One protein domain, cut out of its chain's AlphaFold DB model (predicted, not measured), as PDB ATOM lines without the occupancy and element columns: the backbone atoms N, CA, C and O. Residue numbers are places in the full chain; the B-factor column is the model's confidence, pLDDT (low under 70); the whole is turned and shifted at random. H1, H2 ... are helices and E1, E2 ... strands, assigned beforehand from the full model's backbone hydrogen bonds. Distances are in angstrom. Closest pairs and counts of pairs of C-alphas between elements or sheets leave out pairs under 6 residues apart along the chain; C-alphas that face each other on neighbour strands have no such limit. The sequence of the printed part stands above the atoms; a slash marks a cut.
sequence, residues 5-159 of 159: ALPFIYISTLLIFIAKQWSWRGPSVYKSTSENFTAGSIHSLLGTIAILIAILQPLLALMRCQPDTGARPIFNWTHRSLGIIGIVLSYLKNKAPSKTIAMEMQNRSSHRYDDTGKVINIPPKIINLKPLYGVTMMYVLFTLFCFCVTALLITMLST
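AT A GLANCE: This is residues 5 to 159 of the 159 residues of an uncharacterized protein of Dictyocaulus viviparus (UniProt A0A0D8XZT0). A loose rod of helices, with the helical hairpin H3 and H4 in its middle; H1 and H6 run lengthwise on other sides of H3, with few contacts to it, and the short H2 lies near the beginning of H3. At one end of the rod H5 leads to a small tip made by the short strands E1 and E2, while residues 66 to 71 and 154 to 159 stick out at the other end. The printed part has 155 residues, with six named helices and two named strands in the order H1 H2 H3 H4 H5 E1 E2 H6; the class is mostly helix. It is loose, with a radius of gyration of the C-alphas of 20.9 A, and spans 77 by 30 by 26 A.

IN THESE COORDINATES: Strand E1 is residues 111 to 113 and E2 is residues 119 to 121. H5, residues 99 to 110, measures 16.0 A and is joined to E1 by a tight link with 0 residues between them. H4, residues 72 to 95, measures 35.0 A, and H3, residues 39 to 62, 35.4 A. H2 is residues 33 to 36. H1, residues 5 to 19, measures 21.2 A and begins at C-alpha 5 (-12.039, 19.253, 48.742). H6, residues 133 to 157, measures 35.5 A and ends at C-alpha 157 (-28.742, 6.843, 63.646).

HOW THE PARTS SIT: E1 and E2 meet only at a point, where C-alphas 113 and 119 face each other at 4.5 A. The closest C-alphas of H5 and E2 are those of Ser 110 and Asn 121, 5.9 A apart. H5 and H3 are close but not clearly touching, closest at the C-alphas of Ala 102 and Ala 39, 6.8 A. H3 and H4 touch, closest at the C-alphas of Ala 50 and Gly 86, 5.0 A, with a shallow tilt of 26 degrees, opposite ways. H1 and H3 only just touch, with 3 pairs of C-alphas within 8 A, through residues 6 to 9 and 51 to 55 alone; the closest are Leu 6 and Ile 55, 7.2 A. Their tilt of 33 degrees is shallow, only just short of steep, opposite ways. H6 and H3 are close but not clearly touching, closest at the C-alphas of Cys 146 and Leu 59, 7.6 A, with a shallow tilt of 11 degrees, the same way. H2 and H3 are close but not clearly touching, closest at the C-alphas of Asn 36 and Ile 42, 7.3 A. H6 is apart from H1 and H4. Every O i to N i+4 pair is within hydrogen-bond range in H1, H4, H5 and H6, and 18 of 20 are in H3; H2 is too short for such a pair.

THE WHOLE: The C-alphas of Thr 116 and Thr 159, the two farthest apart, are 79.2 A apart. The printed part has no cut. The links H1 to H2 and E2 to H6 are long. The mean pLDDT of the printed part is 72.5; residues 96 to 114, 117 to 146 and 148 to 159 are under 70.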
ATOM      1  N   ALA A   5     -12.323  19.333  50.178       80.81
ATOM      2  CA  ALA A   5     -12.039  19.253  48.742       80.81
ATOM      3  C   ALA A   5     -13.307  19.126  47.880       80.81
ATOM      4  O   ALA A   5     -13.307  19.541  46.722       80.81
ATOM      5  N   LEU A   6     -14.392  18.575  48.434       80.00
ATOM      6  CA  LEU A   6     -15.652  18.357  47.719       80.00
ATOM      7  C   LEU A   6     -16.268  19.638  47.128       80.00
ATOM      8  O   LEU A   6     -16.595  19.610  45.939       80.00
ATOM      9  N   PRO A   7     -16.400  20.765  47.864       81.06
ATOM     10  CA  PRO A   7     -16.960  21.986  47.288       81.06
ATOM     11  C   PRO A   7     -16.119  22.515  46.119       81.06
ATOM     12  O   PRO A   7     -16.680  22.894  45.093       81.06
ATOM     13  N   PHE A   8     -14.785  22.462  46.205       86.31
ATOM     14  CA  PHE A   8     -13.914  22.877  45.098       86.31
ATOM     15  C   PHE A   8     -14.063  21.970  43.872       86.31
ATOM     16  O   PHE A   8     -14.124  22.470  42.749       86.31
ATOM     17  N   ILE A   9     -14.159  20.649  44.070       85.25
ATOM     18  CA  ILE A   9     -14.390  19.686  42.983       85.25
ATOM     19  C   ILE A   9     -15.734  19.965  42.302       85.25
ATOM     20  O   ILE A   9     -15.804  19.990  41.071       85.25
ATOM     21  N   TYR A  10     -16.785  20.218  43.082       81.94
ATOM     22  CA  TYR A  10     -18.117  20.504  42.558       81.94
ATOM     23  C   TYR A  10     -18.147  21.809  41.755       81.94
ATOM     24  O   TYR A  10     -18.556  21.807  40.594       81.94
ATOM     25  N   ILE A  11     -17.630  22.904  42.326       85.38
ATOM     26  CA  ILE A  11     -17.556  24.214  41.659       85.38
ATOM     27  C   ILE A  11     -16.720  24.117  40.379       85.38
ATOM     28  O   ILE A  11     -17.150  24.581  39.325       85.38
ATOM     29  N   SER A  12     -15.551  23.472  40.433       85.69
ATOM     30  CA  SER A  12     -14.688  23.295  39.259       85.69
ATOM     31  C   SER A  12     -15.397  22.525  38.142       85.69
ATOM     32  O   SER A  12     -15.360  22.934  36.980       85.69
ATOM     33  N   THR A  13     -16.096  21.444  38.491       83.00
ATOM     34  CA  THR A  13     -16.850  20.633  37.530       83.00
ATOM     35  C   THR A  13     -17.986  21.442  36.910       83.00
ATOM     36  O   THR A  13     -18.129  21.455  35.687       83.00
ATOM     37  N   LEU A  14     -18.738  22.188  37.723       81.75
ATOM     38  CA  LEU A  14     -19.814  23.064  37.262       81.75
ATOM     39  C   LEU A  14     -19.303  24.115  36.265       81.75
ATOM     40  O   LEU A  14     -19.869  24.261  35.183       81.75
ATOM     41  N   LEU A  15     -18.192  24.788  36.582       83.69
ATOM     42  CA  LEU A  15     -17.565  25.770  35.693       83.69
ATOM     43  C   LEU A  15     -17.140  25.152  34.354       83.69
ATOM     44  O   LEU A  15     -17.322  25.774  33.308       83.69
ATOM     45  N   ILE A  16     -16.622  23.918  34.356       83.69
ATOM     46  CA  ILE A  16     -16.272  23.200  33.121       83.69
ATOM     47  C   ILE A  16     -17.520  22.938  32.274       83.69
ATOM     48  O   ILE A  16     -17.485  23.174  31.065       83.69
ATOM     49  N   PHE A  17     -18.620  22.476  32.874       81.06
ATOM     50  CA  PHE A  17     -19.863  22.234  32.139       81.06
ATOM     51  C   PHE A  17     -20.461  23.528  31.581       81.06
ATOM     52  O   PHE A  17     -20.841  23.544  30.410       81.06
ATOM     53  N   ILE A  18     -20.457  24.623  32.347       80.12
ATOM     54  CA  ILE A  18     -20.883  25.951  31.872       80.12
ATOM     55  C   ILE A  18     -20.027  26.384  30.675       80.12
ATOM     56  O   ILE A  18     -20.558  26.681  29.605       80.12
ATOM     57  N   ALA A  19     -18.698  26.327  30.804       80.69
ATOM     58  CA  ALA A  19     -17.768  26.694  29.734       80.69
ATOM     59  C   ALA A  19     -17.894  25.801  28.486       80.69
ATOM     60  O   ALA A  19     -17.488  26.183  27.389       80.69
ATOM     61  N   LYS A  20     -18.434  24.588  28.642       78.94
ATOM     62  CA  LYS A  20     -18.699  23.645  27.551       78.94
ATOM     63  C   LYS A  20     -20.157  23.622  27.115       78.94
ATOM     64  O   LYS A  20     -20.502  22.719  26.356       78.94
ATOM     65  N   GLN A  21     -20.982  24.583  27.533       81.62
ATOM     66  CA  GLN A  21     -22.403  24.663  27.172       81.62
ATOM     67  C   GLN A  21     -23.143  23.345  27.456       81.62
ATOM     68  O   GLN A  21     -23.897  22.844  26.628       81.62
ATOM     69  N   TRP A  22     -22.857  22.734  28.609       78.12
ATOM     70  CA  TRP A  22     -23.465  21.474  29.057       78.12
ATOM     71  C   TRP A  22     -23.250  20.288  28.102       78.12
ATOM     72  O   TRP A  22     -24.016  19.327  28.084       78.12
ATOM     73  N   SER A  23     -22.187  20.344  27.296       76.50
ATOM     74  CA  SER A  23     -21.904  19.357  26.257       76.50
ATOM     75  C   SER A  23     -20.865  18.323  26.720       76.50
ATOM     76  O   SER A  23     -19.768  18.670  27.170       76.50
ATOM     77  N   TRP A  24     -21.192  17.028  26.610       81.00
ATOM     78  CA  TRP A  24     -20.265  15.940  26.941       81.00
ATOM     79  C   TRP A  24     -19.178  15.791  25.871       81.00
ATOM     80  O   TRP A  24     -19.466  15.569  24.695       81.00
ATOM     81  N   ARG A  25     -17.905  15.880  26.275       80.06
ATOM     82  CA  ARG A  25     -16.753  15.811  25.355       80.06
ATOM     83  C   ARG A  25     -15.996  14.483  25.375       80.06
ATOM     84  O   ARG A  25     -15.178  14.275  24.481       80.06
ATOM     85  N   GLY A  26     -16.308  13.584  26.307       83.31
ATOM     86  CA  GLY A  26     -15.701  12.255  26.395       83.31
ATOM     87  C   GLY A  26     -16.213  11.254  25.350       83.31
ATOM     88  O   GLY A  26     -16.875  11.654  24.379       83.31
ATOM     89  N   PRO A  27     -15.927   9.956  25.545       84.00
ATOM     90  CA  PRO A  27     -16.318   8.917  24.610       84.00
ATOM     91  C   PRO A  27     -17.836   8.809  24.494       84.00
ATOM     92  O   PRO A  27     -18.570   9.086  25.444       84.00
ATOM     93  N   SER A  28     -18.313   8.435  23.315       82.19
ATOM     94  CA  SER A  28     -19.726   8.259  23.013       82.19
ATOM     95  C   SER A  28     -19.909   7.179  21.953       82.19
ATOM     96  O   SER A  28     -19.097   7.055  21.037       82.19
ATOM     97  N   VAL A  29     -21.021   6.451  22.042       80.75
ATOM     98  CA  VAL A  29     -21.443   5.459  21.038       80.75
ATOM     99  C   VAL A  29     -21.664   6.070  19.650       80.75
ATOM    100  O   VAL A  29     -21.606   5.368  18.652       80.75
ATOM    101  N   TYR A  30     -21.878   7.388  19.580       79.06
ATOM    102  CA  TYR A  30     -22.095   8.121  18.330       79.06
ATOM    103  C   TYR A  30     -20.800   8.646  17.687       79.06
ATOM    104  O   TYR A  30     -20.859   9.302  16.647       79.06
ATOM    105  N   LYS A  31     -19.638   8.413  18.311       77.31
ATOM    106  CA  LYS A  31     -18.316   8.809  17.805       77.31
ATOM    107  C   LYS A  31     -17.580   7.598  17.243       77.31
ATOM    108  O   LYS A  31     -17.734   6.487  17.749       77.31
ATOM    109  N   SER A  32     -16.737   7.820  16.238       83.94
ATOM    110  CA  SER A  32     -15.835   6.780  15.739       83.94
ATOM    111  C   SER A  32     -14.803   6.366  16.799       83.94
ATOM    112  O   SER A  32     -14.549   7.085  17.772       83.94
ATOM    113  N   THR A  33     -14.168   5.207  16.608       80.31
ATOM    114  CA  THR A  33     -13.108   4.711  17.497       80.31
ATOM    115  C   THR A  33     -11.988   5.740  17.658       80.31
ATOM    116  O   THR A  33     -11.625   6.078  18.781       80.31
ATOM    117  N   SER A  34     -11.492   6.319  16.563       77.44
ATOM    118  CA  SER A  34     -10.422   7.323  16.619       77.44
ATOM    119  C   SER A  34     -10.817   8.563  17.428       77.44
ATOM    120  O   SER A  34     -10.012   9.057  18.212       77.44
ATOM    121  N   GLU A  35     -12.063   9.031  17.312       76.81
ATOM    122  CA  GLU A  35     -12.585  10.164  18.088       76.81
ATOM    123  C   GLU A  35     -12.716   9.846  19.587       76.81
ATOM    124  O   GLU A  35     -12.398  10.689  20.435       76.81
ATOM    125  N   ASN A  36     -13.149   8.628  19.926       80.00
ATOM    126  CA  ASN A  36     -13.293   8.162  21.306       80.00
ATOM    127  C   ASN A  36     -11.954   8.060  22.044       80.00
ATOM    128  O   ASN A  36     -11.900   8.372  23.236       80.00
ATOM    129  N   PHE A  37     -10.887   7.696  21.333       82.31
ATOM    130  CA  PHE A  37      -9.534   7.564  21.878       82.31
ATOM    131  C   PHE A  37      -8.680   8.834  21.735       82.31
ATOM    132  O   PHE A  37      -7.484   8.814  22.024       82.31
ATOM    133  N   THR A  38      -9.276   9.970  21.354       81.00
ATOM    134  CA  THR A  38      -8.571  11.259  21.422       81.00
ATOM    135  C   THR A  38      -8.203  11.610  22.864       81.00
ATOM    136  O   THR A  38      -8.943  11.325  23.809       81.00
ATOM    137  N   ALA A  39      -7.083  12.311  23.043       79.75
ATOM    138  CA  ALA A  39      -6.611  12.726  24.363       79.75
ATOM    139  C   ALA A  39      -7.655  13.523  25.159       79.75
ATOM    140  O   ALA A  39      -7.834  13.294  26.354       79.75
ATOM    141  N   GLY A  40      -8.381  14.430  24.496       80.38
ATOM    142  CA  GLY A  40      -9.453  15.199  25.128       80.38
ATOM    143  C   GLY A  40     -10.623  14.321  25.578       80.38
ATOM    144  O   GLY A  40     -11.156  14.523  26.668       80.38
ATOM    145  N   SER A  41     -10.980  13.315  24.775       81.88
ATOM    146  CA  SER A  41     -12.038  12.361  25.102       81.88
ATOM    147  C   SER A  41     -11.664  11.514  26.326       81.88
ATOM    148  O   SER A  41     -12.408  11.475  27.310       81.88
ATOM    149  N   ILE A  42     -10.460  10.934  26.328       83.88
ATOM    150  CA  ILE A  42      -9.934  10.150  27.455       83.88
ATOM    151  C   ILE A  42      -9.803  11.018  28.715       83.88
ATOM    152  O   ILE A  42     -10.211  10.593  29.792       83.88
ATOM    153  N   HIS A  43      -9.310  12.256  28.601       86.81
ATOM    154  CA  HIS A  43      -9.214  13.187  29.730       86.81
ATOM    155  C   HIS A  43     -10.581  13.448  30.381       86.81
ATOM    156  O   HIS A  43     -10.698  13.424  31.608       86.81
ATOM    157  N   SER A  44     -11.625  13.673  29.574       85.81
ATOM    158  CA  SER A  44     -12.991  13.850  30.074       85.81
ATOM    159  C   SER A  44     -13.532  12.593  30.764       85.81
ATOM    160  O   SER A  44     -14.201  12.717  31.791       85.81
ATOM    161  N   LEU A  45     -13.219  11.397  30.252       85.06
ATOM    162  CA  LEU A  45     -13.611  10.125  30.867       85.06
ATOM    163  C   LEU A  45     -12.897   9.892  32.206       85.06
ATOM    164  O   LEU A  45     -13.553   9.707  33.227       85.06
ATOM    165  N   LEU A  46     -11.562   9.932  32.214       85.56
ATOM    166  CA  LEU A  46     -10.764   9.680  33.417       85.56
ATOM    167  C   LEU A  46     -11.072  10.708  34.512       85.56
ATOM    168  O   LEU A  46     -11.210  10.341  35.675       85.56
ATOM    169  N   GLY A  47     -11.243  11.981  34.137       86.38
ATOM    170  CA  GLY A  47     -11.638  13.038  35.067       86.38
ATOM    171  C   GLY A  47     -13.013  12.794  35.688       86.38
ATOM    172  O   GLY A  47     -13.168  12.949  36.895       86.38
ATOM    173  N   THR A  48     -13.983  12.350  34.887       85.94
ATOM    174  CA  THR A  48     -15.331  11.978  35.353       85.94
ATOM    175  C   THR A  48     -15.280  10.832  36.361       85.94
ATOM    176  O   THR A  48     -15.830  10.951  37.454       85.94
ATOM    177  N   ILE A  49     -14.566   9.748  36.042       83.75
ATOM    178  CA  ILE A  49     -14.431   8.596  36.946       83.75
ATOM    179  C   ILE A  49     -13.726   9.011  38.246       83.75
ATOM    180  O   ILE A  49     -14.170   8.643  39.332       83.75
ATOM    181  N   ALA A  50     -12.665   9.821  38.158       87.19
ATOM    182  CA  ALA A  50     -11.949  10.312  39.333       87.19
ATOM    183  C   ALA A  50     -12.848  11.153  40.258       87.19
ATOM    184  O   ALA A  50     -12.794  10.983  41.475       87.19
ATOM    185  N   ILE A  51     -13.703  12.019  39.698       86.56
ATOM    186  CA  ILE A  51     -14.672  12.815  40.468       86.56
ATOM    187  C   ILE A  51     -15.707  11.910  41.149       86.56
ATOM    188  O   ILE A  51     -15.969  12.083  42.338       86.56
ATOM    189  N   LEU A  52     -16.255  10.917  40.438       83.75
ATOM    190  CA  LEU A  52     -17.215   9.965  41.013       83.75
ATOM    191  C   LEU A  52     -16.610   9.193  42.189       83.75
ATOM    192  O   LEU A  52     -17.227   9.102  43.248       83.75
ATOM    193  N   ILE A  53     -15.380   8.695  42.039       85.12
ATOM    194  CA  ILE A  53     -14.661   8.020  43.126       85.12
ATOM    195  C   ILE A  53     -14.438   8.981  44.300       85.12
ATOM    196  O   ILE A  53     -14.674   8.599  45.444       85.12
ATOM    197  N   ALA A  54     -14.036  10.230  44.042       85.38
ATOM    198  CA  ALA A  54     -13.810  11.225  45.091       85.38
ATOM    199  C   ALA A  54     -15.077  11.540  45.908       85.38
ATOM    200  O   ALA A  54     -14.969  11.791  47.107       85.38
ATOM    201  N   ILE A  55     -16.263  11.488  45.287       81.31
ATOM    202  CA  ILE A  55     -17.565  11.669  45.953       81.31
ATOM    203  C   ILE A  55     -18.028  10.383  46.658       81.31
ATOM    204  O   ILE A  55     -18.594  10.450  47.746       81.31
ATOM    205  N   LEU A  56     -17.765   9.204  46.088       81.38
ATOM    206  CA  LEU A  56     -18.119   7.916  46.698       81.38
ATOM    207  C   LEU A  56     -17.317   7.617  47.962       81.38
ATOM    208  O   LEU A  56     -17.858   7.069  48.919       81.38
ATOM    209  N   GLN A  57     -16.034   7.985  47.977       83.06
ATOM    210  CA  GLN A  57     -15.141   7.807  49.120       83.06
ATOM    211  C   GLN A  57     -15.787   8.242  50.443       83.06
ATOM    212  O   GLN A  57     -15.842   7.425  51.367       83.06
ATOM    213  N   PRO A  58     -16.331   9.469  50.564       81.31
ATOM    214  CA  PRO A  58     -16.911   9.888  51.815       81.31
ATOM    215  C   PRO A  58     -18.228   9.214  52.187       81.31
ATOM    216  O   PRO A  58     -18.467   8.980  53.367       81.31
ATOM    217  N   LEU A  59     -19.041   8.833  51.205       79.31
ATOM    218  CA  LEU A  59     -20.290   8.108  51.444       79.31
ATOM    219  C   LEU A  59     -20.014   6.698  51.971       79.31
ATOM    220  O   LEU A  59     -20.621   6.260  52.944       79.31
ATOM    221  N   LEU A  60     -19.026   6.016  51.386       77.88
ATOM    222  CA  LEU A  60     -18.563   4.720  51.879       77.88
ATOM    223  C   LEU A  60     -17.989   4.840  53.296       77.88
ATOM    224  O   LEU A  60     -18.267   3.989  54.131       77.88
ATOM    225  N   ALA A  61     -17.245   5.909  53.603       82.75
ATOM    226  CA  ALA A  61     -16.722   6.151  54.950       82.75
ATOM    227  C   ALA A  61     -17.820   6.321  56.018       82.75
ATOM    228  O   ALA A  61     -17.608   5.929  57.165       82.75
ATOM    229  N   LEU A  62     -18.977   6.882  55.652       81.00
ATOM    230  CA  LEU A  62     -20.131   7.010  56.549       81.00
ATOM    231  C   LEU A  62     -20.806   5.660  56.814       81.00
ATOM    232  O   LEU A  62     -21.230   5.403  57.933       81.00
ATOM    233  N   MET A  63     -20.823   4.765  55.823       78.50
ATOM    234  CA  MET A  63     -21.339   3.396  55.957       78.50
ATOM    235  C   MET A  63     -20.322   2.424  56.584       78.50
ATOM    236  O   MET A  63     -20.413   1.212  56.379       78.50
ATOM    237  N   ARG A  64     -19.314   2.926  57.317       82.12
ATOM    238  CA  ARG A  64     -18.284   2.061  57.908       82.12
ATOM    239  C   ARG A  64     -18.910   1.060  58.881       82.12
ATOM    240  O   ARG A  64     -19.708   1.422  59.743       82.12
ATOM    241  N   CYS A  65     -18.466  -0.188  58.806       83.19
ATOM    242  CA  CYS A  65     -18.869  -1.221  59.755       83.19
ATOM    243  C   CYS A  65     -18.271  -0.963  61.153       83.19
ATOM    244  O   CYS A  65     -17.205  -0.342  61.292       83.19
ATOM    245  N   GLN A  66     -18.923  -1.495  62.192       83.38
ATOM    246  CA  GLN A  66     -18.405  -1.478  63.564       83.38
ATOM    247  C   GLN A  66     -17.001  -2.117  63.639       83.38
ATOM    248  O   GLN A  66     -16.686  -3.008  62.841       83.38
ATOM    249  N   PRO A  67     -16.127  -1.629  64.540       81.06
ATOM    250  CA  PRO A  67     -14.723  -2.049  64.602       81.06
ATOM    251  C   PRO A  67     -14.539  -3.549  64.830       81.06
ATOM    252  O   PRO A  67     -13.616  -4.118  64.255       81.06
ATOM    253  N   ASP A  68     -15.461  -4.181  65.549       85.94
ATOM    254  CA  ASP A  68     -15.332  -5.572  65.996       85.94
ATOM    255  C   ASP A  68     -15.968  -6.580  65.023       85.94
ATOM    256  O   ASP A  68     -16.108  -7.764  65.316       85.94
ATOM    257  N   THR A  69     -16.362  -6.120  63.832       85.00
ATOM    258  CA  THR A  69     -16.988  -6.970  62.813       85.00
ATOM    259  C   THR A  69     -15.952  -7.572  61.866       85.00
ATOM    260  O   THR A  69     -15.054  -6.882  61.380       85.00
ATOM    261  N   GLY A  70     -16.135  -8.842  61.487       82.00
ATOM    262  CA  GLY A  70     -15.301  -9.510  60.472       82.00
ATOM    263  C   GLY A  70     -15.344  -8.855  59.079       82.00
ATOM    264  O   GLY A  70     -14.478  -9.110  58.249       82.00
ATOM    265  N   ALA A  71     -16.307  -7.960  58.828       75.00
ATOM    266  CA  ALA A  71     -16.405  -7.163  57.605       75.00
ATOM    267  C   ALA A  71     -15.456  -5.945  57.584       75.00
ATOM    268  O   ALA A  71     -15.180  -5.389  56.517       75.00
ATOM    269  N   ARG A  72     -14.921  -5.520  58.740       82.19
ATOM    270  CA  ARG A  72     -14.079  -4.319  58.863       82.19
ATOM    271  C   ARG A  72     -12.780  -4.379  58.038       82.19
ATOM    272  O   ARG A  72     -12.456  -3.366  57.410       82.19
ATOM    273  N   PRO A  73     -12.050  -5.510  57.954       80.69
ATOM    274  CA  PRO A  73     -10.884  -5.626  57.075       80.69
ATOM    275  C   PRO A  73     -11.234  -5.463  55.590       80.69
ATOM    276  O   PRO A  73     -10.530  -4.755  54.871       80.69
ATOM    277  N   ILE A  74     -12.355  -6.046  55.146       74.38
ATOM    278  CA  ILE A  74     -12.840  -5.958  53.758       74.38
ATOM    279  C   ILE A  74     -13.215  -4.513  53.420       74.38
ATOM    280  O   ILE A  74     -12.824  -3.992  52.372       74.38
ATOM    281  N   PHE A  75     -13.919  -3.839  54.334       79.88
ATOM    282  CA  PHE A  75     -14.255  -2.426  54.206       79.88
ATOM    283  C   PHE A  75     -12.999  -1.557  54.072       79.88
ATOM    284  O   PHE A  75     -12.882  -0.778  53.126       79.88
ATOM    285  N   ASN A  76     -12.033  -1.715  54.982       82.69
ATOM    286  CA  ASN A  76     -10.801  -0.927  54.978       82.69
ATOM    287  C   ASN A  76      -9.991  -1.147  53.693       82.69
ATOM    288  O   ASN A  76      -9.492  -0.182  53.111       82.69
ATOM    289  N   TRP A  77      -9.877  -2.399  53.239       80.50
ATOM    290  CA  TRP A  77      -9.193  -2.733  51.993       80.50
ATOM    291  C   TRP A  77      -9.889  -2.092  50.790       80.50
ATOM    292  O   TRP A  77      -9.244  -1.405  50.003       80.50
ATOM    293  N   THR A  78     -11.214  -2.218  50.695       72.56
ATOM    294  CA  THR A  78     -12.009  -1.649  49.595       72.56
ATOM    295  C   THR A  78     -11.927  -0.123  49.565       72.56
ATOM    296  O   THR A  78     -11.635   0.470  48.525       72.56
ATOM    297  N   HIS A  79     -12.127   0.524  50.716       80.38
ATOM    298  CA  HIS A  79     -12.069   1.977  50.858       80.38
ATOM    299  C   HIS A  79     -10.686   2.520  50.463       80.38
ATOM    300  O   HIS A  79     -10.591   3.467  49.676       80.38
ATOM    301  N   ARG A  80      -9.608   1.866  50.925       81.38
ATOM    302  CA  ARG A  80      -8.224   2.225  50.586       81.38
ATOM    303  C   ARG A  80      -7.921   2.020  49.103       81.38
ATOM    304  O   ARG A  80      -7.366   2.923  48.477       81.38
ATOM    305  N   SER A  81      -8.301   0.876  48.537       76.44
ATOM    306  CA  SER A  81      -8.078   0.555  47.122       76.44
ATOM    307  C   SER A  81      -8.763   1.566  46.206       76.44
ATOM    308  O   SER A  81      -8.122   2.123  45.317       76.44
ATOM    309  N   LEU A  82     -10.029   1.898  46.476       76.12
ATOM    310  CA  LEU A  82     -10.751   2.933  45.733       76.12
ATOM    311  C   LEU A  82     -10.062   4.304  45.837       76.12
ATOM    312  O   LEU A  82     -10.022   5.044  44.856       76.12
ATOM    313  N   GLY A  83      -9.493   4.643  46.997       81.19
ATOM    314  CA  GLY A  83      -8.796   5.913  47.200       81.19
ATOM    315  C   GLY A  83      -7.534   6.009  46.344       81.19
ATOM    316  O   GLY A  83      -7.319   7.010  45.660       81.19
ATOM    317  N   ILE A  84      -6.740   4.935  46.316       86.38
ATOM    318  CA  ILE A  84      -5.535   4.831  45.481       86.38
ATOM    319  C   ILE A  84      -5.903   4.928  43.995       86.38
ATOM    320  O   ILE A  84      -5.280   5.699  43.266       86.38
ATOM    321  N   ILE A  85      -6.947   4.219  43.552       81.88
ATOM    322  CA  ILE A  85      -7.427   4.278  42.162       81.88
ATOM    323  C   ILE A  85      -7.806   5.715  41.781       81.88
ATOM    324  O   ILE A  85      -7.393   6.196  40.726       81.88
ATOM    325  N   GLY A  86      -8.533   6.433  42.643       85.12
ATOM    326  CA  GLY A  86      -8.901   7.830  42.400       85.12
ATOM    327  C   GLY A  86      -7.687   8.746  42.209       85.12
ATOM    328  O   GLY A  86      -7.661   9.559  41.282       85.12
ATOM    329  N   ILE A  87      -6.648   8.579  43.034       87.06
ATOM    330  CA  ILE A  87      -5.395   9.341  42.919       87.06
ATOM    331  C   ILE A  87      -4.679   9.015  41.604       87.06
ATOM    332  O   ILE A  87      -4.281   9.930  40.880       87.06
ATOM    333  N   VAL A  88      -4.555   7.731  41.260       88.44
ATOM    334  CA  VAL A  88      -3.899   7.287  40.021       88.44
ATOM    335  C   VAL A  88      -4.622   7.837  38.793       88.44
ATOM    336  O   VAL A  88      -3.980   8.394  37.906       88.44
ATOM    337  N   LEU A  89      -5.955   7.766  38.749       83.06
ATOM    338  CA  LEU A  89      -6.741   8.314  37.639       83.06
ATOM    339  C   LEU A  89      -6.565   9.832  37.500       83.06
ATOM    340  O   LEU A  89      -6.424  10.334  36.383       83.06
ATOM    341  N   SER A  90      -6.519  10.560  38.619       84.88
ATOM    342  CA  SER A  90      -6.254  12.004  38.623       84.88
ATOM    343  C   SER A  90      -4.857  12.330  38.079       84.88
ATOM    344  O   SER A  90      -4.698  13.230  37.252       84.88
ATOM    345  N   TYR A  91      -3.845  11.550  38.468       86.69
ATOM    346  CA  TYR A  91      -2.487  11.686  37.943       86.69
ATOM    347  C   TYR A  91      -2.416  11.399  36.434       86.69
ATOM    348  O   TYR A  91      -1.864  12.199  35.677       86.69
ATOM    349  N   LEU A  92      -3.031  10.305  35.972       84.44
ATOM    350  CA  LEU A  92      -3.065   9.933  34.553       84.44
ATOM    351  C   LEU A  92      -3.778  10.987  33.699       84.44
ATOM    352  O   LEU A  92      -3.297  11.335  32.621       84.44
ATOM    353  N   LYS A  93      -4.877  11.558  34.204       81.25
ATOM    354  CA  LYS A  93      -5.566  12.694  33.577       81.25
ATOM    355  C   LYS A  93      -4.621  13.885  33.379       81.25
ATOM    356  O   LYS A  93      -4.649  14.494  32.310       81.25
ATOM    357  N   ASN A  94      -3.815  14.233  34.384       76.19
ATOM    358  CA  ASN A  94      -2.893  15.374  34.311       76.19
ATOM    359  C   ASN A  94      -1.739  15.143  33.327       76.19
ATOM    360  O   ASN A  94      -1.185  16.105  32.804       76.19
ATOM    361  N   LYS A  95      -1.404  13.878  33.050       72.31
ATOM    362  CA  LYS A  95      -0.393  13.489  32.059       72.31
ATOM    363  C   LYS A  95      -0.950  13.362  30.633       72.31
ATOM    364  O   LYS A  95      -0.170  13.193  29.698       72.31
ATOM    365  N   ALA A  96      -2.271  13.447  30.441       64.19
ATOM    366  CA  ALA A  96      -2.854  13.524  29.103       64.19
ATOM    367  C   ALA A  96      -2.236  14.721  28.348       64.19
ATOM    368  O   ALA A  96      -2.044  15.776  28.959       64.19
ATOM    369  N   PRO A  97      -1.890  14.573  27.052       60.28
ATOM    370  CA  PRO A  97      -1.121  15.579  26.328       60.28
ATOM    371  C   PRO A  97      -1.825  16.934  26.403       60.28
ATOM    372  O   PRO A  97      -3.050  17.027  26.262       60.28
ATOM    373  N   SER A  98      -1.035  17.975  26.676       60.97
ATOM    374  CA  SER A  98      -1.534  19.336  26.865       60.97
ATOM    375  C   SER A  98      -2.356  19.780  25.655       60.97
ATOM    376  O   SER A  98      -2.178  19.274  24.545       60.97
ATOM    377  N   LYS A  99      -3.249  20.759  25.844       61.16
ATOM    378  CA  LYS A  99      -4.059  21.315  24.745       61.16
ATOM    379  C   LYS A  99      -3.202  21.681  23.530       61.16
ATOM    380  O   LYS A  99      -3.640  21.441  22.418       61.16
ATOM    381  N   THR A 100      -1.992  22.187  23.750       58.53
ATOM    382  CA  THR A 100      -1.039  22.552  22.698       58.53
ATOM    383  C   THR A 100      -0.580  21.337  21.892       58.53
ATOM    384  O   THR A 100      -0.681  21.346  20.672       58.53
ATOM    385  N   ILE A 101      -0.171  20.256  22.564       64.12
ATOM    386  CA  ILE A 101       0.273  19.015  21.907       64.12
ATOM    387  C   ILE A 101      -0.910  18.323  21.216       64.12
ATOM    388  O   ILE A 101      -0.780  17.820  20.104       64.12
ATOM    389  N   ALA A 102      -2.089  18.336  21.840       63.69
ATOM    390  CA  ALA A 102      -3.303  17.789  21.246       63.69
ATOM    391  C   ALA A 102      -3.744  18.583  20.002       63.69
ATOM    392  O   ALA A 102      -4.130  17.977  19.006       63.69
ATOM    393  N   MET A 103      -3.652  19.919  20.036       60.91
ATOM    394  CA  MET A 103      -3.917  20.784  18.881       60.91
ATOM    395  C   MET A 103      -2.896  20.561  17.771       60.91
ATOM    396  O   MET A 103      -3.283  20.495  16.614       60.91
ATOM    397  N   GLU A 104      -1.617  20.390  18.101       64.06
ATOM    398  CA  GLU A 104      -0.574  20.105  17.117       64.06
ATOM    399  C   GLU A 104      -0.776  18.734  16.455       64.06
ATOM    400  O   GLU A 104      -0.724  18.624  15.232       64.06
ATOM    401  N   MET A 105      -1.085  17.692  17.232       61.03
ATOM    402  CA  MET A 105      -1.408  16.358  16.711       61.03
ATOM    403  C   MET A 105      -2.683  16.366  15.857       61.03
ATOM    404  O   MET A 105      -2.745  15.709  14.814       61.03
ATOM    405  N   GLN A 106      -3.696  17.133  16.264       64.06
ATOM    406  CA  GLN A 106      -4.899  17.335  15.464       64.06
ATOM    407  C   GLN A 106      -4.579  18.091  14.165       64.06
ATOM    408  O   GLN A 106      -5.026  17.673  13.105       64.06
ATOM    409  N   ASN A 107      -3.747  19.133  14.221       62.78
ATOM    410  CA  ASN A 107      -3.348  19.912  13.051       62.78
ATOM    411  C   ASN A 107      -2.534  19.069  12.049       62.78
ATOM    412  O   ASN A 107      -2.763  19.115  10.843       62.78
ATOM    413  N   ARG A 108      -1.625  18.216  12.543       60.41
ATOM    414  CA  ARG A 108      -0.879  17.261  11.703       60.41
ATOM    415  C   ARG A 108      -1.778  16.205  11.063       60.41
ATOM    416  O   ARG A 108      -1.490  15.758   9.963       60.41
ATOM    417  N   SER A 109      -2.857  15.797  11.731       60.09
ATOM    418  CA  SER A 109      -3.793  14.803  11.186       60.09
ATOM    419  C   SER A 109      -4.846  15.396  10.247       60.09
ATOM    420  O   SER A 109      -5.353  14.662   9.398       60.09
ATOM    421  N   SER A 110      -5.141  16.701  10.341       55.38
ATOM    422  CA  SER A 110      -5.956  17.431   9.360       55.38
ATOM    423  C   SER A 110      -5.199  17.774   8.077       55.38
ATOM    424  O   SER A 110      -5.825  17.888   7.031       55.38
ATOM    425  N   HIS A 111      -3.868  17.872   8.124       55.84
ATOM    426  CA  HIS A 111      -3.012  17.937   6.935       55.84
ATOM    427  C   HIS A 111      -2.628  16.529   6.465       55.84
ATOM    428  O   HIS A 111      -1.455  16.160   6.428       55.84
ATOM    429  N   ARG A 112      -3.626  15.709   6.126       59.59
ATOM    430  CA  ARG A 112      -3.365  14.441   5.442       59.59
ATOM    431  C   ARG A 112      -3.162  14.767   3.962       59.59
ATOM    432  O   ARG A 112      -4.039  15.379   3.365       59.59
ATOM    433  N   TYR A 113      -2.004  14.439   3.402       58.72
ATOM    434  CA  TYR A 113      -1.779  14.522   1.960       58.72
ATOM    435  C   TYR A 113      -2.385  13.276   1.311       58.72
ATOM    436  O   TYR A 113      -2.267  12.190   1.878       58.72
ATOM    437  N   ASP A 114      -3.078  13.428   0.185       62.28
ATOM    438  CA  ASP A 114      -3.433  12.270  -0.638       62.28
ATOM    439  C   ASP A 114      -2.195  11.731  -1.370       62.28
ATOM    440  O   ASP A 114      -1.134  12.363  -1.378       62.28
ATOM    441  N   ASP A 115      -2.327  10.570  -2.010       70.19
ATOM    442  CA  ASP A 115      -1.233   9.929  -2.753       70.19
ATOM    443  C   ASP A 115      -0.751  10.763  -3.962       70.19
ATOM    444  O   ASP A 115       0.272  10.453  -4.569       70.19
ATOM    445  N   THR A 116      -1.459  11.849  -4.302       74.69
ATOM    446  CA  THR A 116      -1.075  12.836  -5.323       74.69
ATOM    447  C   THR A 116      -0.347  14.053  -4.739       74.69
ATOM    448  O   THR A 116       0.015  14.972  -5.473       74.69
ATOM    449  N   GLY A 117      -0.095  14.068  -3.425       64.56
ATOM    450  CA  GLY A 117       0.604  15.152  -2.741       64.56
ATOM    451  C   GLY A 117      -0.272  16.377  -2.476       64.56
ATOM    452  O   GLY A 117       0.254  17.465  -2.235       64.56
ATOM    453  N   LYS A 118      -1.604  16.235  -2.487       64.62
ATOM    454  CA  LYS A 118      -2.539  17.338  -2.235       64.62
ATOM    455  C   LYS A 118      -3.055  17.313  -0.797       64.62
ATOM    456  O   LYS A 118      -3.442  16.267  -0.287       64.62
ATOM    457  N   VAL A 119      -3.095  18.471  -0.134       59.78
ATOM    458  CA  VAL A 119      -3.627  18.597   1.236       59.78
ATOM    459  C   VAL A 119      -5.131  18.314   1.238       59.78
ATOM    460  O   VAL A 119      -5.922  19.094   0.702       59.78
ATOM    461  N   ILE A 120      -5.539  17.227   1.889       63.34
ATOM    462  CA  ILE A 120      -6.937  16.891   2.138       63.34
ATOM    463  C   ILE A 120      -7.370  17.618   3.416       63.34
ATOM    464  O   ILE A 120      -7.297  17.074   4.516       63.34
ATOM    465  N   ASN A 121      -7.824  18.867   3.296       59.28
ATOM    466  CA  ASN A 121      -8.463  19.556   4.419       59.28
ATOM    467  C   ASN A 121      -9.820  18.898   4.692       59.28
ATOM    468  O   ASN A 121     -10.818  19.235   4.059       59.28
ATOM    469  N   ILE A 122      -9.873  17.953   5.630       59.19
ATOM    470  CA  ILE A 122     -11.149  17.456   6.147       59.19
ATOM    471  C   ILE A 122     -11.652  18.529   7.119       59.19
ATOM    472  O   ILE A 122     -11.031  18.713   8.172       59.19
ATOM    473  N   PRO A 123     -12.730  19.275   6.803       52.88
ATOM    474  CA  PRO A 123     -13.262  20.252   7.739       52.88
ATOM    475  C   PRO A 123     -13.615  19.531   9.047       52.88
ATOM    476  O   PRO A 123     -14.154  18.419   8.997       52.88
ATOM    477  N   PRO A 124     -13.317  20.117  10.222       52.66
ATOM    478  CA  PRO A 124     -13.700  19.512  11.486       52.66
ATOM    479  C   PRO A 124     -15.209  19.294  11.452       52.66
ATOM    480  O   PRO A 124     -15.979  20.250  11.349       52.66
ATOM    481  N   LYS A 125     -15.632  18.026  11.488       49.53
ATOM    482  CA  LYS A 125     -17.048  17.671  11.509       49.53
ATOM    483  C   LYS A 125     -17.650  18.351  12.731       49.53
ATOM    484  O   LYS A 125     -17.354  17.970  13.863       49.53
ATOM    485  N   ILE A 126     -18.465  19.383  12.506       48.03
ATOM    486  CA  ILE A 126     -19.260  20.012  13.556       48.03
ATOM    487  C   ILE A 126     -20.314  18.977  13.924       48.03
ATOM    488  O   ILE A 126     -21.396  18.906  13.344       48.03
ATOM    489  N   ILE A 127     -19.952  18.085  14.842       55.56
ATOM    490  CA  ILE A 127     -20.913  17.193  15.460       55.56
ATOM    491  C   ILE A 127     -21.854  18.136  16.198       55.56
ATOM    492  O   ILE A 127     -21.426  18.818  17.132       55.56
ATOM    493  N   ASN A 128     -23.101  18.226  15.739       46.41
ATOM    494  CA  ASN A 128     -24.184  18.847  16.485       46.41
ATOM    495  C   ASN A 128     -24.291  18.091  17.815       46.41
ATOM    496  O   ASN A 128     -24.995  17.087  17.925       46.41
ATOM    497  N   LEU A 129     -23.505  18.517  18.808       55.59
ATOM    498  CA  LEU A 129     -23.581  18.019  20.166       55.59
ATOM    499  C   LEU A 129     -24.918  18.527  20.684       55.59
ATOM    500  O   LEU A 129     -25.019  19.648  21.179       55.59
ATOM    501  N   LYS A 130     -25.962  17.708  20.533       57.81
ATOM    502  CA  LYS A 130     -27.180  17.899  21.312       57.81
ATOM    503  C   LYS A 130     -26.729  18.033  22.772       57.81
ATOM    504  O   LYS A 130     -25.910  17.208  23.196       57.81
ATOM    505  N   PRO A 131     -27.176  19.060  23.516       52.28
ATOM    506  CA  PRO A 131     -26.861  19.170  24.932       52.28
ATOM    507  C   PRO A 131     -27.302  17.862  25.574       52.28
ATOM    508  O   PRO A 131     -28.486  17.521  25.585       52.28
ATOM    509  N   LEU A 132     -26.331  17.051  25.991       60.16
ATOM    510  CA  LEU A 132     -26.626  15.737  26.524       60.16
ATOM    511  C   LEU A 132     -26.966  15.948  27.991       60.16
ATOM    512  O   LEU A 132     -26.156  15.681  28.879       60.16
ATOM    513  N   TYR A 133     -28.194  16.428  28.213       57.69
ATOM    514  CA  TYR A 133     -28.835  16.526  29.518       57.69
ATOM    515  C   TYR A 133     -28.607  15.252  30.330       57.69
ATOM    516  O   TYR A 133     -28.443  15.349  31.529       57.69
ATOM    517  N   GLY A 134     -28.477  14.084  29.689       55.69
ATOM    518  CA  GLY A 134     -28.221  12.800  30.340       55.69
ATOM    519  C   GLY A 134     -27.015  12.750  31.283       55.69
ATOM    520  O   GLY A 134     -27.129  12.130  32.331       55.69
ATOM    521  N   VAL A 135     -25.887  13.412  30.988       57.53
ATOM    522  CA  VAL A 135     -24.722  13.375  31.900       57.53
ATOM    523  C   VAL A 135     -24.962  14.283  33.101       57.53
ATOM    524  O   VAL A 135     -24.800  13.853  34.239       57.53
ATOM    525  N   THR A 136     -25.430  15.509  32.863       60.94
ATOM    526  CA  THR A 136     -25.852  16.435  33.925       60.94
ATOM    527  C   THR A 136     -26.939  15.810  34.799       60.94
ATOM    528  O   THR A 136     -26.871  15.891  36.018       60.94
ATOM    529  N   MET A 137     -27.903  15.124  34.190       57.34
ATOM    530  CA  MET A 137     -29.010  14.457  34.866       57.34
ATOM    531  C   MET A 137     -28.524  13.222  35.630       57.34
ATOM    532  O   MET A 137     -28.959  13.023  36.754       57.34
ATOM    533  N   MET A 138     -27.534  12.473  35.123       58.84
ATOM    534  CA  MET A 138     -26.849  11.428  35.897       58.84
ATOM    535  C   MET A 138     -26.169  11.995  37.144       58.84
ATOM    536  O   MET A 138     -26.321  11.425  38.217       58.84
ATOM    537  N   TYR A 139     -25.441  13.109  37.029       65.94
ATOM    538  CA  TYR A 139     -24.794  13.737  38.185       65.94
ATOM    539  C   TYR A 139     -25.815  14.298  39.178       65.94
ATOM    540  O   TYR A 139     -25.633  14.143  40.383       65.94
ATOM    541  N   VAL A 140     -26.908  14.897  38.700       69.69
ATOM    542  CA  VAL A 140     -27.999  15.406  39.545       69.69
ATOM    543  C   VAL A 140     -28.735  14.261  40.243       69.69
ATOM    544  O   VAL A 140     -28.900  14.317  41.457       69.69
ATOM    545  N   LEU A 141     -29.103  13.196  39.524       60.25
ATOM    546  CA  LEU A 141     -29.722  11.996  40.095       60.25
ATOM    547  C   LEU A 141     -28.804  11.310  41.096       60.25
ATOM    548  O   LEU A 141     -29.257  10.903  42.158       60.25
ATOM    549  N   PHE A 142     -27.515  11.207  40.783       66.94
ATOM    550  CA  PHE A 142     -26.539  10.625  41.688       66.94
ATOM    551  C   PHE A 142     -26.377  11.482  42.948       66.94
ATOM    552  O   PHE A 142     -26.354  10.946  44.048       66.94
ATOM    553  N   THR A 143     -26.355  12.811  42.818       67.94
ATOM    554  CA  THR A 143     -26.286  13.731  43.966       67.94
ATOM    555  C   THR A 143     -27.550  13.657  44.826       67.94
ATOM    556  O   THR A 143     -27.446  13.581  46.048       67.94
ATOM    557  N   LEU A 144     -28.733  13.600  44.207       66.50
ATOM    558  CA  LEU A 144     -30.016  13.377  44.883       66.50
ATOM    559  C   LEU A 144     -30.050  12.029  45.606       66.50
ATOM    560  O   LEU A 144     -30.415  11.975  46.776       66.50
ATOM    561  N   PHE A 145     -29.599  10.960  44.949       63.31
ATOM    562  CA  PHE A 145     -29.470   9.635  45.550       63.31
ATOM    563  C   PHE A 145     -28.538   9.663  46.768       63.31
ATOM    564  O   PHE A 145     -28.891   9.147  47.825       63.31
ATOM    565  N   CYS A 146     -27.391  10.337  46.667       59.56
ATOM    566  CA  CYS A 146     -26.466  10.506  47.788       59.56
ATOM    567  C   CYS A 146     -27.103  11.292  48.947       59.56
ATOM    568  O   CYS A 146     -26.896  10.940  50.109       59.56
ATOM    569  N   PHE A 147     -27.908  12.318  48.652       71.25
ATOM    570  CA  PHE A 147     -28.638  13.093  49.657       71.25
ATOM    571  C   PHE A 147     -29.714  12.250  50.356       71.25
ATOM    572  O   PHE A 147     -29.799  12.263  51.581       71.25
ATOM    573  N   CYS A 148     -30.475  11.451  49.600       54.50
ATOM    574  CA  CYS A 148     -31.462  10.513  50.139       54.50
ATOM    575  C   CYS A 148     -30.819   9.450  51.036       54.50
ATOM    576  O   CYS A 148     -31.310   9.206  52.133       54.50
ATOM    577  N   VAL A 149     -29.701   8.856  50.607       57.50
ATOM    578  CA  VAL A 149     -28.956   7.875  51.414       57.50
ATOM    579  C   VAL A 149     -28.417   8.518  52.693       57.50
ATOM    580  O   VAL A 149     -28.498   7.919  53.760       57.50
ATOM    581  N   THR A 150     -27.935   9.761  52.618       60.47
ATOM    582  CA  THR A 150     -27.463  10.508  53.794       60.47
ATOM    583  C   THR A 150     -28.605  10.814  54.766       60.47
ATOM    584  O   THR A 150     -28.445  10.627  55.968       60.47
ATOM    585  N   ALA A 151     -29.770  11.230  54.265       61.06
ATOM    586  CA  ALA A 151     -30.953  11.481  55.087       61.06
ATOM    587  C   ALA A 151     -31.458  10.200  55.777       61.06
ATOM    588  O   ALA A 151     -31.721  10.224  56.974       61.06
ATOM    589  N   LEU A 152     -31.511   9.077  55.051       51.62
ATOM    590  CA  LEU A 152     -31.845   7.755  55.601       51.62
ATOM    591  C   LEU A 152     -30.849   7.295  56.673       51.62
ATOM    592  O   LEU A 152     -31.237   6.706  57.675       51.62
ATOM    593  N   LEU A 153     -29.559   7.571  56.489       51.50
ATOM    594  CA  LEU A 153     -28.540   7.268  57.495       51.50
ATOM    595  C   LEU A 153     -28.717   8.111  58.763       51.50
ATOM    596  O   LEU A 153     -28.565   7.581  59.858       51.50
ATOM    597  N   ILE A 154     -29.066   9.394  58.632       61.50
ATOM    598  CA  ILE A 154     -29.339  10.266  59.784       61.50
ATOM    599  C   ILE A 154     -30.543   9.746  60.571       61.50
ATOM    600  O   ILE A 154     -30.456   9.645  61.791       61.50
ATOM    601  N   THR A 155     -31.629   9.360  59.893       56.28
ATOM    602  CA  THR A 155     -32.826   8.853  60.577       56.28
ATOM    603  C   THR A 155     -32.570   7.529  61.294       56.28
ATOM    604  O   THR A 155     -33.024   7.363  62.421       56.28
ATOM    605  N   MET A 156     -31.798   6.619  60.690       49.22
ATOM    606  CA  MET A 156     -31.422   5.333  61.298       49.22
ATOM    607  C   MET A 156     -30.430   5.462  62.465       49.22
ATOM    608  O   MET A 156     -30.336   4.555  63.280       49.22
ATOM    609  N   LEU A 157     -29.666   6.557  62.539       47.88
ATOM    610  CA  LEU A 157     -28.742   6.843  63.646       47.88
ATOM    611  C   LEU A 157     -29.395   7.648  64.781       47.88
ATOM    612  O   LEU A 157     -28.822   7.742  65.864       47.88
ATOM    613  N   SER A 158     -30.553   8.265  64.525       52.62
ATOM    614  CA  SER A 158     -31.330   9.034  65.510       52.62
ATOM    615  C   SER A 158     -32.376   8.214  66.277       52.62
ATOM    616  O   SER A 158     -33.031   8.755  67.166       52.62
ATOM    617  N   THR A 159     -32.537   6.939  65.922       43.47
ATOM    618  CA  THR A 159     -33.359   5.932  66.616       43.47
ATOM    619  C   THR A 159     -32.474   4.969  67.381       43.47
ATOM    620  O   THR A 159     -32.811   4.663  68.542       43.47
TER     621      THR A 159